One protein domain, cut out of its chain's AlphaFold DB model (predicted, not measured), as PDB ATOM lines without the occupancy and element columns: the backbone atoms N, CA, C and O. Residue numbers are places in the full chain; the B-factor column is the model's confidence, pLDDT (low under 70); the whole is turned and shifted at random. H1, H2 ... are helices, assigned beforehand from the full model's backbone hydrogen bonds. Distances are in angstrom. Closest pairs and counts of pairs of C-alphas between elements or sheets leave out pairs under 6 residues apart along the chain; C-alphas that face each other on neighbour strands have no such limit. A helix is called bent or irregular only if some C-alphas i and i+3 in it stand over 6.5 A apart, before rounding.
ATOM      1  N   GLU A  17     -34.077  24.226  19.256       73.12
ATOM      2  CA  GLU A  17     -34.538  24.981  20.432       73.12
ATOM      3  C   GLU A  17     -34.142  24.283  21.742       73.12
ATOM      4  O   GLU A  17     -33.683  24.927  22.682       73.12
ATOM      5  N   SER A  18     -34.152  22.947  21.751       76.50
ATOM      6  CA  SER A  18     -33.688  22.136  22.883       76.50
ATOM      7  C   SER A  18     -32.217  22.386  23.248       76.50
ATOM      8  O   SER A  18     -31.852  22.333  24.424       76.50
ATOM      9  N   LEU A  19     -31.371  22.728  22.268       77.56
ATOM     10  CA  LEU A  19     -29.984  23.119  22.514       77.56
ATOM     11  C   LEU A  19     -29.896  24.526  23.122       77.56
ATOM     12  O   LEU A  19     -29.104  24.744  24.040       77.56
ATOM     13  N   LYS A  20     -30.708  25.478  22.646       79.12
ATOM     14  CA  LYS A  20     -30.760  26.835  23.217       79.12
ATOM     15  C   LYS A  20     -31.210  26.790  24.681       79.12
ATOM     16  O   LYS A  20     -30.578  27.415  25.534       79.12
ATOM     17  N   ASP A  21     -32.204  25.961  24.985       79.56
ATOM     18  CA  ASP A  21     -32.678  25.720  26.349       79.56
ATOM     19  C   ASP A  21     -31.622  25.045  27.233       79.56
ATOM     20  O   ASP A  21     -31.501  25.362  28.418       79.56
ATOM     21  N   TYR A  22     -30.816  24.128  26.692       80.06
ATOM     22  CA  TYR A  22     -29.697  23.525  27.426       80.06
ATOM     23  C   TYR A  22     -28.604  24.550  27.775       80.06
ATOM     24  O   TYR A  22     -28.129  24.589  28.915       80.06
ATOM     25  N   VAL A  23     -28.256  25.436  26.837       80.31
ATOM     26  CA  VAL A  23     -27.309  26.538  27.074       80.31
ATOM     27  C   VAL A  23     -27.848  27.485  28.150       80.31
ATOM     28  O   VAL A  23     -27.135  27.816  29.099       80.31
ATOM     29  N   GLN A  24     -29.127  27.857  28.069       79.00
ATOM     30  CA  GLN A  24     -29.757  28.737  29.052       79.00
ATOM     31  C   GLN A  24     -29.829  28.098  30.449       79.00
ATOM     32  O   GLN A  24     -29.508  28.756  31.441       79.00
ATOM     33  N   ARG A  25     -30.200  26.811  30.550       80.12
ATOM     34  CA  ARG A  25     -30.217  26.070  31.827       80.12
ATOM     35  C   ARG A  25     -28.821  25.972  32.448       80.12
ATOM     36  O   ARG A  25     -28.695  26.115  33.662       80.12
ATOM     37  N   SER A  26     -27.781  25.817  31.629       78.00
ATOM     38  CA  SER A  26     -26.388  25.744  32.091       78.00
ATOM     39  C   SER A  26     -25.903  27.059  32.707       78.00
ATOM     40  O   SER A  26     -25.336  27.050  33.799       78.00
ATOM     41  N   PHE A  27     -26.191  28.201  32.074       76.62
ATOM     42  CA  PHE A  27     -25.835  29.513  32.631       76.62
ATOM     43  C   PHE A  27     -26.683  29.903  33.850       76.62
ATOM     44  O   PHE A  27     -26.165  30.517  34.783       76.62
ATOM     45  N   ASN A  28     -27.958  29.501  33.888       76.62
ATOM     46  CA  ASN A  28     -28.823  29.734  35.049       76.62
ATOM     47  C   ASN A  28     -28.394  28.919  36.282       76.62
ATOM     48  O   ASN A  28     -28.617  29.362  37.407       76.62
ATOM     49  N   ALA A  29     -27.784  27.744  36.094       74.62
ATOM     50  CA  ALA A  29     -27.389  26.869  37.198       74.62
ATOM     51  C   ALA A  29     -26.202  27.411  38.019       74.62
ATOM     52  O   ALA A  29     -26.134  27.175  39.223       74.62
ATOM     53  N   ALA A  30     -25.283  28.157  37.399       73.75
ATOM     54  CA  ALA A  30     -24.133  28.746  38.086       73.75
ATOM     55  C   ALA A  30     -23.739  30.107  37.469       73.75
ATOM     56  O   ALA A  30     -22.722  30.218  36.781       73.75
ATOM     57  N   PRO A  31     -24.499  31.184  37.759       70.06
ATOM     58  CA  PRO A  31     -24.290  32.512  37.161       70.06
ATOM     59  C   PRO A  31     -22.967  33.186  37.570       70.06
ATOM     60  O   PRO A  31     -22.597  34.215  37.017       70.06
ATOM     61  N   HIS A  32     -22.248  32.616  38.536       71.94
ATOM     62  CA  HIS A  32     -20.951  33.089  39.021       71.94
ATOM     63  C   HIS A  32     -19.754  32.424  38.313       71.94
ATOM     64  O   HIS A  32     -18.621  32.816  38.572       71.94
ATOM     65  N   ASN A  33     -19.980  31.436  37.432       74.06
ATOM     66  CA  ASN A  33     -18.919  30.669  36.763       74.06
ATOM     67  C   ASN A  33     -19.093  30.623  35.229       74.06
ATOM     68  O   ASN A  33     -18.948  29.577  34.595       74.06
ATOM     69  N   ILE A  34     -19.445  31.770  34.637       73.94
ATOM     70  CA  ILE A  34     -19.835  31.911  33.222       73.94
ATOM     71  C   ILE A  34     -18.723  31.427  32.275       73.94
ATOM     72  O   ILE A  34     -18.998  30.644  31.369       73.94
ATOM     73  N   ASP A  35     -17.468  31.813  32.519       75.31
ATOM     74  CA  ASP A  35     -16.346  31.506  31.617       75.31
ATOM     75  C   ASP A  35     -16.011  30.005  31.558       75.31
ATOM     76  O   ASP A  35     -15.630  29.475  30.509       75.31
ATOM     77  N   ALA A  36     -16.153  29.285  32.677       73.25
ATOM     78  CA  ALA A  36     -15.935  27.840  32.705       73.25
ATOM     79  C   ALA A  36     -17.072  27.094  31.993       73.25
ATOM     80  O   ALA A  36     -16.806  26.175  31.214       73.25
ATOM     81  N   ILE A  37     -18.317  27.540  32.199       78.06
ATOM     82  CA  ILE A  37     -19.516  26.984  31.558       78.06
ATOM     83  C   ILE A  37     -19.457  27.195  30.045       78.06
ATOM     84  O   ILE A  37     -19.688  26.254  29.290       78.06
ATOM     85  N   GLU A  38     -19.081  28.388  29.578       78.25
ATOM     86  CA  GLU A  38     -18.978  28.677  28.145       78.25
ATOM     87  C   GLU A  38     -17.934  27.781  27.460       78.25
ATOM     88  O   GLU A  38     -18.181  27.236  26.379       78.25
ATOM     89  N   ASN A  39     -16.781  27.574  28.098       75.38
ATOM     90  CA  ASN A  39     -15.726  26.717  27.559       75.38
ATOM     91  C   ASN A  39     -16.115  25.231  27.527       75.38
ATOM     92  O   ASN A  39     -15.738  24.523  26.591       75.38
ATOM     93  N   GLU A  40     -16.858  24.744  28.522       77.38
ATOM     94  CA  GLU A  40     -17.318  23.352  28.567       77.38
ATOM     95  C   GLU A  40     -18.469  23.115  27.571       77.38
ATOM     96  O   GLU A  40     -18.430  22.147  26.809       77.38
ATOM     97  N   LEU A  41     -19.412  24.059  27.459       81.62
ATOM     98  CA  LEU A  41     -20.490  24.025  26.466       81.62
ATOM     99  C   LEU A  41     -19.954  24.027  25.033       81.62
ATOM    100  O   LEU A  41     -20.387  23.212  24.220       81.62
ATOM    101  N   LYS A  42     -18.972  24.884  24.717       81.19
ATOM    102  CA  LYS A  42     -18.337  24.903  23.389       81.19
ATOM    103  C   LYS A  42     -17.738  23.546  23.025       81.19
ATOM    104  O   LYS A  42     -17.876  23.118  21.883       81.19
ATOM    105  N   LYS A  43     -17.119  22.848  23.984       79.81
ATOM    106  CA  LYS A  43     -16.563  21.503  23.763       79.81
ATOM    107  C   LYS A  43     -17.662  20.471  23.521       79.81
ATOM    108  O   LYS A  43     -17.569  19.727  22.553       79.81
ATOM    109  N   ILE A  44     -18.710  20.449  24.347       79.38
ATOM    110  CA  ILE A  44     -19.825  19.494  24.212       79.38
ATOM    111  C   ILE A  44     -20.535  19.672  22.862       79.38
ATOM    112  O   ILE A  44     -20.765  18.696  22.144       79.38
ATOM    113  N   ILE A  45     -20.825  20.921  22.482       81.25
ATOM    114  CA  ILE A  45     -21.494  21.251  21.219       81.25
ATOM    115  C   ILE A  45     -20.597  20.908  20.026       81.25
ATOM    116  O   ILE A  45     -21.073  20.304  19.068       81.25
ATOM    117  N   ALA A  46     -19.300  21.230  20.084       77.50
ATOM    118  CA  ALA A  46     -18.358  20.900  19.016       77.50
ATOM    119  C   ALA A  46     -18.212  19.383  18.814       77.50
ATOM    120  O   ALA A  46     -18.207  18.924  17.672       77.50
ATOM    121  N   THR A  47     -18.166  18.594  19.893       78.88
ATOM    122  CA  THR A  47     -18.120  17.125  19.809       78.88
ATOM    123  C   THR A  47     -19.388  16.566  19.163       78.88
ATOM    124  O   THR A  47     -19.306  15.773  18.229       78.88
ATOM    125  N   LYS A  48     -20.573  17.031  19.579       77.75
ATOM    126  CA  LYS A  48     -21.851  16.562  19.012       77.75
ATOM    127  C   LYS A  48     -22.092  17.036  17.580       77.75
ATOM    128  O   LYS A  48     -22.786  16.360  16.818       77.75
ATOM    129  N   LEU A  49     -21.492  18.161  17.195       78.88
ATOM    130  CA  LEU A  49     -21.453  18.622  15.812       78.88
ATOM    131  C   LEU A  49     -20.540  17.735  14.952       78.88
ATOM    132  O   LEU A  49     -20.937  17.355  13.854       78.88
ATOM    133  N   ALA A  50     -19.360  17.365  15.460       73.50
ATOM    134  CA  ALA A  50     -18.420  16.483  14.766       73.50
ATOM    135  C   ALA A  50     -18.967  15.054  14.587       73.50
ATOM    136  O   ALA A  50     -18.725  14.428  13.560       73.50
ATOM    137  N   GLU A  51     -19.757  14.564  15.545       75.31
ATOM    138  CA  GLU A  51     -20.457  13.271  15.470       75.31
ATOM    139  C   GLU A  51     -21.702  13.302  14.560       75.31
ATOM    140  O   GLU A  51     -22.339  12.273  14.352       75.31
ATOM    141  N   GLY A  52     -22.102  14.473  14.043       74.12
ATOM    142  CA  GLY A  52     -23.321  14.639  13.239       74.12
ATOM    143  C   GLY A  52     -24.633  14.419  14.010       74.12
ATOM    144  O   GLY A  52     -25.712  14.504  13.424       74.12
ATOM    145  N   ALA A  53     -24.561  14.180  15.321       74.12
ATOM    146  CA  ALA A  53     -25.688  13.832  16.189       74.12
ATOM    147  C   ALA A  53     -26.382  15.052  16.821       74.12
ATOM    148  O   ALA A  53     -27.318  14.900  17.604       74.12
ATOM    149  N   LEU A  54     -25.951  16.272  16.488       74.25
ATOM    150  CA  LEU A  54     -26.437  17.516  17.093       74.25
ATOM    151  C   LEU A  54     -27.974  17.666  17.065       74.25
ATOM    152  O   LEU A  54     -28.569  18.077  18.057       74.25
ATOM    153  N   TYR A  55     -28.612  17.312  15.947       70.75
ATOM    154  CA  TYR A  55     -30.067  17.415  15.756       70.75
ATOM    155  C   TYR A  55     -30.841  16.172  16.225       70.75
ATOM    156  O   TYR A  55     -32.066  16.187  16.239       70.75
ATOM    157  N   GLN A  56     -30.132  15.097  16.578       72.12
ATOM    158  CA  GLN A  56     -30.704  13.824  17.040       72.12
ATOM    159  C   GLN A  56     -30.527  13.630  18.553       72.12
ATOM    160  O   GLN A  56     -31.088  12.702  19.126       72.12
ATOM    161  N   THR A  57     -29.736  14.492  19.196       74.69
ATOM    162  CA  THR A  57     -29.500  14.466  20.639       74.69
ATOM    163  C   THR A  57     -30.675  15.125  21.352       74.69
ATOM    164  O   THR A  57     -31.023  16.268  21.048       74.69
ATOM    165  N   ASP A  58     -31.255  14.430  22.328       75.62
ATOM    166  CA  ASP A  58     -32.239  15.032  23.222       75.62
ATOM    167  C   ASP A  58     -31.537  15.883  24.286       75.62
ATOM    168  O   ASP A  58     -31.172  15.423  25.368       75.62
ATOM    169  N   TRP A  59     -31.339  17.158  23.961       78.06
ATOM    170  CA  TRP A  59     -30.713  18.140  24.844       78.06
ATOM    171  C   TRP A  59     -31.511  18.410  26.129       78.06
ATOM    172  O   TRP A  59     -30.993  19.071  27.032       78.06
ATOM    173  N   THR A  60     -32.748  17.915  26.258       70.88
ATOM    174  CA  THR A  60     -33.525  18.053  27.497       70.88
ATOM    175  C   THR A  60     -33.014  17.139  28.611       70.88
ATOM    176  O   THR A  60     -33.004  17.584  29.763       70.88
ATOM    177  N   GLU A  61     -32.489  15.960  28.252       67.75
ATOM    178  CA  GLU A  61     -31.970  14.933  29.170       67.75
ATOM    179  C   GLU A  61     -30.442  14.962  29.356       67.75
ATOM    180  O   GLU A  61     -29.907  14.267  30.220       67.75
ATOM    181  N   VAL A  62     -29.714  15.777  28.582       77.00
ATOM    182  CA  VAL A  62     -28.255  15.918  28.731       77.00
ATOM    183  C   VAL A  62     -27.919  16.547  30.088       77.00
ATOM    184  O   VAL A  62     -28.427  17.615  30.437       77.00
ATOM    185  N   GLU A  63     -27.027  15.900  30.843       73.00
ATOM    186  CA  GLU A  63     -26.551  16.406  32.134       73.00
ATOM    187  C   GLU A  63     -25.862  17.771  31.988       73.00
ATOM    188  O   GLU A  63     -25.180  18.064  31.000       73.00
ATOM    189  N   LEU A  64     -26.043  18.633  32.991       75.81
ATOM    190  CA  LEU A  64     -25.425  19.956  33.002       75.81
ATOM    191  C   LEU A  64     -23.890  19.852  33.104       75.81
ATOM    192  O   LEU A  64     -23.383  18.913  33.725       75.81
ATOM    193  N   PRO A  65     -23.142  20.821  32.542       75.81
ATOM    194  CA  PRO A  65     -21.683  20.849  32.612       75.81
ATOM    195  C   PRO A  65     -21.158  20.714  34.045       75.81
ATOM    196  O   PRO A  65     -21.754  21.238  34.992       75.81
TER     197      PRO A  65
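AT A GLANCE: This is residues 17 to 65 of the 399 residues of the protein "Nuclear export factor" of Rhizophagus irregularis (UniProt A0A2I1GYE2). A helical hairpin, H1 then H2, runs out and back, and a tail of residues 51 to 65 with no named element folds back along one side of it. The printed part has 49 residues with two named helices, H1 then H2, and no named strand; its class is all helix. It is compact, with a radius of gyration of the C-alphas of 10.6 A, yet elongated, spanning 32 by 18 by 15 A.

HOW THE PARTS SIT: H1, residues 17 to 29, and H2, residues 34 to 50, form a helical hairpin through a tight link of 4 residues. They touch through residues 23 to 27 of H1 and 34 to 41 of H2 alone; the closest C-alphas, of Phe 27 and Ile 34, are 6.5 A apart. They run opposite ways at a shallow tilt of 26 degrees. In H1 and H2 every O i to N i+4 pair is within hydrogen-bond range.

IN THESE COORDINATES: H1 is 18.3 A long from C-alpha 17 at (-34.538, 24.981, 20.432). H2 is 24.1 A long, ending with C-alpha 50 at (-18.420, 16.483, 14.766).

THE WHOLE: The C-alphas farthest apart, of His 32 and Gly 52, are 31.8 A apart. The printed part has no cut. Its mean pLDDT is 76.2, and residue 61 is under 70.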